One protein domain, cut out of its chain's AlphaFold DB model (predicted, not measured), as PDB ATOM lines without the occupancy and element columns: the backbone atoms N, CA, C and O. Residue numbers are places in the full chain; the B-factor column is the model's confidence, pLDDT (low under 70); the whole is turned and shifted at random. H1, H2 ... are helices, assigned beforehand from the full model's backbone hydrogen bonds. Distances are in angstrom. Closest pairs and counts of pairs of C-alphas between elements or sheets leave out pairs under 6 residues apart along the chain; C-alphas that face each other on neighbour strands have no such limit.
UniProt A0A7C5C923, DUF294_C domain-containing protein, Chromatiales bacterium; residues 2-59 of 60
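This is residues 2 to 59 of the 60 residues of the protein "DUF294_C domain-containing protein" of Chromatiales bacterium (UniProt A0A7C5C923). A short helix, H1, and a long helix, H2, begin near each other and run away to opposite ends of the domain as a very wide, open V, with the long link between them folding back past H1. The last part of H2, from residue 37, sticks out as a long bare arm, and with it the free residues 58 and 59. The printed part has 58 residues with two named helices, H1 then H2, and no named strand; its class is all helix. The whole is extended, a rod of 55 by 24 by 16 A, with a radius of gyration of the C-alphas of 17.0 A.

Find C-alpha 2 at (-30.072, -56.963, 93.650); there H1 begins, residues 2 to 15, and it runs 20.2 A to C-alpha 15 at (-31.693, -77.020, 92.453). Go on through residues 16 to 29, which hold no named element. At Gly 30 you meet H2, residues 30 to 57, which runs 41.1 A to C-alpha 57 at (-38.954, -33.293, 118.330).

Look at Val 4 and Glu 32, whose C-alphas are the closest of the two helices at 7.7 A: H1 and H2 are close but not clearly touching. Their lines stand at a steep tilt of 54 degrees, and they run opposite ways. In H1 every O i to N i+4 pair is within hydrogen-bond range; in H2 23 of 24 are.

The two C-alphas farthest apart, those of Arg 14 and Leu 59, are 54.7 A apart. Residues 37 to 59 stand free, of which 37 to 57 belong to H2; the body without them spans 29 by 17 by 13 A. The link from H1 to H2 is long, with 14 residues, and the printed part has no cut. The mean pLDDT of the printed part is 88.1, and residues 56 to 59 are under 70.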
ATOM      1  N   SER A   2     -29.155 -56.191  94.514       72.94
ATOM      2  CA  SER A   2     -30.072 -56.963  93.650       72.94
ATOM      3  C   SER A   2     -29.414 -58.109  92.865       72.94
ATOM      4  O   SER A   2     -30.025 -59.159  92.713       72.94
ATOM      5  N   SER A   3     -28.159 -57.960  92.428       83.25
ATOM      6  CA  SER A   3     -27.421 -59.009  91.704       83.25
ATOM      7  C   SER A   3     -27.142 -60.257  92.549       83.25
ATOM      8  O   SER A   3     -27.258 -61.373  92.054       83.25
ATOM      9  N   VAL A   4     -26.810 -60.077  93.830       85.50
ATOM     10  CA  VAL A   4     -26.526 -61.173  94.767       85.50
ATOM     11  C   VAL A   4     -27.771 -62.029  94.976       85.50
ATOM     12  O   VAL A   4     -27.725 -63.245  94.812       85.50
ATOM     13  N   ARG A   5     -28.903 -61.373  95.249       88.06
ATOM     14  CA  ARG A   5     -30.196 -62.040  95.413       88.06
ATOM     15  C   ARG A   5     -30.622 -62.783  94.149       88.06
ATOM     16  O   ARG A   5     -31.034 -63.931  94.237       88.06
ATOM     17  N   LEU A   6     -30.495 -62.159  92.978       90.25
ATOM     18  CA  LEU A   6     -30.880 -62.794  91.714       90.25
ATOM     19  C   LEU A   6     -30.055 -64.052  91.428       90.25
ATOM     20  O   LEU A   6     -30.609 -65.062  91.003       90.25
ATOM     21  N   ARG A   7     -28.744 -64.028  91.694       90.44
ATOM     22  CA  ARG A   7     -27.901 -65.224  91.546       90.44
ATOM     23  C   ARG A   7     -28.288 -66.332  92.525       90.44
ATOM     24  O   ARG A   7     -28.293 -67.489  92.114       90.44
ATOM     25  N   HIS A   8     -28.601 -65.981  93.775       91.44
ATOM     26  CA  HIS A   8     -29.064 -66.922  94.801       91.44
ATOM     27  C   HIS A   8     -30.362 -67.609  94.378       91.44
ATOM     28  O   HIS A   8     -30.398 -68.827  94.236       91.44
ATOM     29  N   GLN A   9     -31.379 -66.825  94.025       94.12
ATOM     30  CA  GLN A   9     -32.670 -67.343  93.566       94.12
ATOM     31  C   GLN A   9     -32.528 -68.181  92.292       94.12
ATOM     32  O   GLN A   9     -33.130 -69.243  92.172       94.12
ATOM     33  N   ALA A  10     -31.672 -67.763  91.356       94.56
ATOM     34  CA  ALA A  10     -31.381 -68.559  90.171       94.56
ATOM     35  C   ALA A  10     -30.698 -69.895  90.519       94.56
ATOM     36  O   ALA A  10     -30.942 -70.895  89.848       94.56
ATOM     37  N   ALA A  11     -29.837 -69.934  91.543       93.31
ATOM     38  CA  ALA A  11     -29.235 -71.176  92.025       93.31
ATOM     39  C   ALA A  11     -30.273 -72.096  92.678       93.31
ATOM     40  O   ALA A  11     -30.279 -73.283  92.370       93.31
ATOM     41  N   GLN A  12     -31.181 -71.549  93.488       96.06
ATOM     42  CA  GLN A  12     -32.292 -72.293  94.095       96.06
ATOM     43  C   GLN A  12     -33.198 -72.918  93.034       96.06
ATOM     44  O   GLN A  12     -33.417 -74.126  93.047       96.06
ATOM     45  N   ILE A  13     -33.606 -72.132  92.032       96.69
ATOM     46  CA  ILE A  13     -34.420 -72.618  90.909       96.69
ATOM     47  C   ILE A  13     -33.713 -73.768  90.178       96.69
ATOM     48  O   ILE A  13     -34.339 -74.781  89.876       96.69
ATOM     49  N   ARG A  14     -32.397 -73.661  89.936       96.50
ATOM     50  CA  ARG A  14     -31.616 -74.749  89.314       96.50
ATOM     51  C   ARG A  14     -31.539 -76.013  90.177       96.50
ATOM     52  O   ARG A  14     -31.375 -77.091  89.618       96.50
ATOM     53  N   ARG A  15     -31.645 -75.893  91.503       96.38
ATOM     54  CA  ARG A  15     -31.693 -77.020  92.453       96.38
ATOM     55  C   ARG A  15     -33.109 -77.564  92.681       96.38
ATOM     56  O   ARG A  15     -33.258 -78.547  93.395       96.38
ATOM     57  N   GLY A  16     -34.138 -76.955  92.084       96.69
ATOM     58  CA  GLY A  16     -35.540 -77.305  92.338       96.69
ATOM     59  C   GLY A  16     -36.063 -76.814  93.693       96.69
ATOM     60  O   GLY A  16     -37.097 -77.284  94.160       96.69
ATOM     61  N   GLU A  17     -35.358 -75.880  94.330       96.62
ATOM     62  CA  GLU A  17     -35.750 -75.275  95.601       96.62
ATOM     63  C   GLU A  17     -36.630 -74.034  95.365       96.62
ATOM     64  O   GLU A  17     -36.401 -73.286  94.404       96.62
ATOM     65  N   PRO A  18     -37.606 -73.753  96.250       95.75
ATOM     66  CA  PRO A  18     -38.335 -72.491  96.229       95.75
ATOM     67  C   PRO A  18     -37.370 -71.304  96.405       95.75
ATOM     68  O   PRO A  18     -36.557 -71.326  97.331       95.75
ATOM     69  N   PRO A  19     -37.442 -70.262  95.558       94.31
ATOM     70  CA  PRO A  19     -36.587 -69.094  95.709       94.31
ATOM     71  C   PRO A  19     -36.952 -68.304  96.970       94.31
ATOM     72  O   PRO A  19     -38.128 -68.049  97.237       94.31
ATOM     73  N   ASP A  20     -35.943 -67.843  97.703       92.38
ATOM     74  CA  ASP A  20     -36.110 -67.007  98.890       92.38
ATOM     75  C   ASP A  20     -35.272 -65.718  98.815       92.38
ATOM     76  O   ASP A  20     -34.644 -65.390  97.804       92.38
ATOM     77  N   ASN A  21     -35.329 -64.919  99.881       89.19
ATOM     78  CA  ASN A  21     -34.558 -63.683 100.012       89.19
ATOM     79  C   ASN A  21     -33.388 -63.812 100.998       89.19
ATOM     80  O   ASN A  21     -32.732 -62.811 101.298       89.19
ATOM     81  N   TYR A  22     -33.143 -65.010 101.525       89.81
ATOM     82  CA  TYR A  22     -32.130 -65.267 102.531       89.81
ATOM     83  C   TYR A  22     -30.853 -65.771 101.865       89.81
ATOM     84  O   TYR A  22     -30.744 -66.929 101.480       89.81
ATOM     85  N   VAL A  23     -29.857 -64.894 101.756       86.81
ATOM     86  CA  VAL A  23     -28.536 -65.264 101.236       86.81
ATOM     87  C   VAL A  23     -27.588 -65.502 102.411       86.81
ATOM     88  O   VAL A  23     -27.303 -64.547 103.146       86.81
ATOM     89  N   PRO A  24     -27.061 -66.725 102.601       86.19
ATOM     90  CA  PRO A  24     -26.089 -66.994 103.652       86.19
ATOM     91  C   PRO A  24     -24.813 -66.152 103.454       86.19
ATOM     92  O   PRO A  24     -24.223 -66.171 102.371       86.19
ATOM     93  N   PRO A  25     -24.301 -65.443 104.480       84.25
ATOM     94  CA  PRO A  25     -23.106 -64.600 104.336       84.25
ATOM     95  C   PRO A  25     -21.834 -65.357 103.919       84.25
ATOM     96  O   PRO A  25     -20.906 -64.767 103.354       84.25
ATOM     97  N   ALA A  26     -21.782 -66.659 104.211       85.75
ATOM     98  CA  ALA A  26     -20.690 -67.544 103.819       85.75
ATOM     99  C   ALA A  26     -20.612 -67.743 102.294       85.75
ATOM    100  O   ALA A  26     -19.516 -67.918 101.769       85.75
ATOM    101  N   GLU A  27     -21.740 -67.643 101.586       84.12
ATOM    102  CA  GLU A  27     -21.825 -67.802 100.126       84.12
ATOM    103  C   GLU A  27     -21.449 -66.525  99.358       84.12
ATOM    104  O   GLU A  27     -21.314 -66.535  98.134       84.12
ATOM    105  N   LEU A  28     -21.259 -65.410 100.066       86.62
ATOM    106  CA  LEU A  28     -20.823 -64.155  99.471       86.62
ATOM    107  C   LEU A  28     -19.315 -64.165  99.228       86.62
ATOM    108  O   LEU A  28     -18.520 -64.475 100.121       86.62
ATOM    109  N   SER A  29     -18.902 -63.710  98.047       88.62
ATOM    110  CA  SER A  29     -17.492 -63.404  97.812       88.62
ATOM    111  C   SER A  29     -17.012 -62.268  98.727       88.62
ATOM    112  O   SER A  29     -17.793 -61.460  99.240       88.62
ATOM    113  N   GLY A  30     -15.692 -62.149  98.909       89.44
ATOM    114  CA  GLY A  30     -15.114 -61.051  99.692       89.44
ATOM    115  C   GLY A  30     -15.498 -59.661  99.166       89.44
ATOM    116  O   GLY A  30     -15.710 -58.746  99.959       89.44
ATOM    117  N   LEU A  31     -15.638 -59.511  97.843       89.12
ATOM    118  CA  LEU A  31     -16.087 -58.270  97.206       89.12
ATOM    119  C   LEU A  31     -17.551 -57.958  97.547       89.12
ATOM    120  O   LEU A  31     -17.870 -56.836  97.929       89.12
ATOM    121  N   GLU A  32     -18.432 -58.953  97.465       87.19
ATOM    122  CA  GLU A  32     -19.859 -58.781  97.756       87.19
ATOM    123  C   GLU A  32     -20.116 -58.484  99.228       87.19
ATOM    124  O   GLU A  32     -20.955 -57.640  99.536       87.19
ATOM    125  N   ARG A  33     -19.348 -59.102 100.135       88.62
ATOM    126  CA  ARG A  33     -19.392 -58.767 101.565       88.62
ATOM    127  C   ARG A  33     -18.999 -57.316 101.827       88.62
ATOM    128  O   ARG A  33     -19.672 -56.655 102.612       88.62
ATOM    129  N   ARG A  34     -17.944 -56.811 101.173       90.56
ATOM    130  CA  ARG A  34     -17.541 -55.398 101.296       90.56
ATOM    131  C   ARG A  34     -18.635 -54.464 100.788       90.56
ATOM    132  O   ARG A  34     -19.093 -53.627 101.551       90.56
ATOM    133  N   HIS A  35     -19.146 -54.695  99.579       87.56
ATOM    134  CA  HIS A  35     -20.246 -53.891  99.038       87.56
ATOM    135  C   HIS A  35     -21.496 -53.902  99.923       87.56
ATOM    136  O   HIS A  35     -22.160 -52.877 100.063       87.56
ATOM    137  N   LEU A  36     -21.836 -55.052 100.511       86.06
ATOM    138  CA  LEU A  36     -22.967 -55.156 101.427       86.06
ATOM    139  C   LEU A  36     -22.722 -54.347 102.709       86.06
ATOM    140  O   LEU A  36     -23.612 -53.621 103.144       86.06
ATOM    141  N   LYS A  37     -21.514 -54.431 103.278       89.88
ATOM    142  CA  LYS A  37     -21.114 -53.656 104.458       89.88
ATOM    143  C   LYS A  37     -21.164 -52.151 104.192       89.88
ATOM    144  O   LYS A  37     -21.713 -51.422 105.011       89.88
ATOM    145  N   ASP A  38     -20.658 -51.705 103.046       92.25
ATOM    146  CA  ASP A  38     -20.667 -50.289 102.670       92.25
ATOM    147  C   ASP A  38     -22.103 -49.770 102.518       92.25
ATOM    148  O   ASP A  38     -22.448 -48.715 103.046       92.25
ATOM    149  N   ALA A  39     -22.982 -50.546 101.872       89.38
ATOM    150  CA  ALA A  39     -24.394 -50.192 101.747       89.38
ATOM    151  C   ALA A  39     -25.096 -50.090 103.113       89.38
ATOM    152  O   ALA A  39     -25.865 -49.154 103.341       89.38
ATOM    153  N   PHE A  40     -24.815 -51.013 104.040       90.56
ATOM    154  CA  PHE A  40     -25.352 -50.938 105.400       90.56
ATOM    155  C   PHE A  40     -24.807 -49.748 106.188       90.56
ATOM    156  O   PHE A  40     -25.575 -49.134 106.921       90.56
ATOM    157  N   ALA A  41     -23.537 -49.378 106.008       94.88
ATOM    158  CA  ALA A  41     -22.971 -48.192 106.646       94.88
ATOM    159  C   ALA A  41     -23.719 -46.915 106.224       94.88
ATOM    160  O   ALA A  41     -24.059 -46.097 107.074       94.88
ATOM    161  N   VAL A  42     -24.074 -46.780 104.938       95.00
ATOM    162  CA  VAL A  42     -24.896 -45.651 104.459       95.00
ATOM    163  C   VAL A  42     -26.282 -45.649 105.107       95.00
ATOM    164  O   VAL A  42     -26.739 -44.608 105.581       95.00
ATOM    165  N   ILE A  43     -26.955 -46.805 105.157       91.31
ATOM    166  CA  ILE A  43     -28.275 -46.928 105.798       91.31
ATOM    167  C   ILE A  43     -28.185 -46.543 107.276       91.31
ATOM    168  O   ILE A  43     -29.029 -45.787 107.754       91.31
ATOM    169  N   GLN A  44     -27.150 -47.006 107.975       94.31
ATOM    170  CA  GLN A  44     -26.908 -46.672 109.371       94.31
ATOM    171  C   GLN A  44     -26.738 -45.158 109.559       94.31
ATOM    172  O   GLN A  44     -27.404 -44.577 110.410       94.31
ATOM    173  N   THR A  45     -25.934 -44.489 108.729       96.00
ATOM    174  CA  THR A  45     -25.771 -43.025 108.794       96.00
ATOM    175  C   THR A  45     -27.097 -42.284 108.593       96.00
ATOM    176  O   THR A  45     -27.388 -41.311 109.297       96.00
ATOM    177  N   ILE A  46     -27.935 -42.744 107.658       95.31
ATOM    178  CA  ILE A  46     -29.266 -42.164 107.434       95.31
ATOM    179  C   ILE A  46     -30.153 -42.391 108.664       95.31
ATOM    180  O   ILE A  46     -30.779 -41.447 109.144       95.31
ATOM    181  N   GLN A  47     -30.180 -43.609 109.206       94.38
ATOM    182  CA  GLN A  47     -30.955 -43.946 110.402       94.38
ATOM    183  C   GLN A  47     -30.529 -43.114 111.615       94.38
ATOM    184  O   GLN A  47     -31.390 -42.589 112.313       94.38
ATOM    185  N   GLU A  48     -29.229 -42.926 111.836       94.44
ATOM    186  CA  GLU A  48     -28.692 -42.076 112.905       94.44
ATOM    187  C   GLU A  48     -29.106 -40.611 112.729       94.44
ATOM    188  O   GLU A  48     -29.487 -39.942 113.693       94.44
ATOM    189  N   THR A  49     -29.084 -40.111 111.491       95.12
ATOM    190  CA  THR A  49     -29.515 -38.743 111.167       95.12
ATOM    191  C   THR A  49     -31.003 -38.549 111.452       95.12
ATOM    192  O   THR A  49     -31.394 -37.564 112.084       95.12
ATOM    193  N   LEU A  50     -31.840 -39.498 111.026       94.00
ATOM    194  CA  LEU A  50     -33.275 -39.480 111.302       94.00
ATOM    195  C   LEU A  50     -33.538 -39.582 112.807       94.00
ATOM    196  O   LEU A  50     -34.293 -38.775 113.342       94.00
ATOM    197  N   ALA A  51     -32.872 -40.503 113.508       90.88
ATOM    198  CA  ALA A  51     -33.016 -40.679 114.950       90.88
ATOM    199  C   ALA A  51     -32.713 -39.382 115.712       90.88
ATOM    200  O   ALA A  51     -33.521 -38.972 116.539       90.88
ATOM    201  N   ARG A  52     -31.619 -38.680 115.380       91.00
ATOM    202  CA  ARG A  52     -31.313 -37.365 115.971       91.00
ATOM    203  C   ARG A  52     -32.397 -36.335 115.664       91.00
ATOM    204  O   ARG A  52     -32.835 -35.625 116.563       91.00
ATOM    205  N   ARG A  53     -32.854 -36.256 114.410       87.12
ATOM    206  CA  ARG A  53     -33.866 -35.275 113.986       87.12
ATOM    207  C   ARG A  53     -35.212 -35.476 114.687       87.12
ATOM    208  O   ARG A  53     -35.849 -34.490 115.044       87.12
ATOM    209  N   TYR A  54     -35.634 -36.720 114.897       84.69
ATOM    210  CA  TYR A  54     -36.902 -37.028 115.561       84.69
ATOM    211  C   TYR A  54     -36.796 -37.067 117.095       84.69
ATOM    212  O   TYR A  54     -37.762 -36.695 117.751       84.69
ATOM    213  N   GLN A  55     -35.640 -37.408 117.684       73.94
ATOM    214  CA  GLN A  55     -35.420 -37.289 119.139       73.94
ATOM    215  C   GLN A  55     -35.512 -35.839 119.632       73.94
ATOM    216  O   GLN A  55     -36.026 -35.588 120.719       73.94
ATOM    217  N   VAL A  56     -35.061 -34.874 118.825       60.91
ATOM    218  CA  VAL A  56     -35.188 -33.444 119.157       60.91
ATOM    219  C   VAL A  56     -36.660 -33.005 119.184       60.91
ATOM    220  O   VAL A  56     -37.023 -32.145 119.978       60.91
ATOM    221  N   HIS A  57     -37.528 -33.633 118.384       56.72
ATOM    222  CA  HIS A  57     -38.954 -33.293 118.330       56.72
ATOM    223  C   HIS A  57     -39.768 -33.865 119.503       56.72
ATOM    224  O   HIS A  57     -40.832 -33.348 119.805       56.72
ATOM    225  N   SER A  58     -39.272 -34.901 120.191       57.69
ATOM    226  CA  SER A  58     -39.912 -35.454 121.398       57.69
ATOM    227  C   SER A  58     -39.599 -34.692 122.697       57.69
ATOM    228  O   SER A  58     -40.062 -35.100 123.757       57.69
ATOM    229  N   LEU A  59     -38.802 -33.615 122.636       54.72
ATOM    230  CA  LEU A  59     -38.394 -32.799 123.792       54.72
ATOM    231  C   LEU A  59     -38.734 -31.302 123.635       54.72
ATOM    232  O   LEU A  59     -38.119 -30.464 124.289       54.72
TER     233      LEU A  59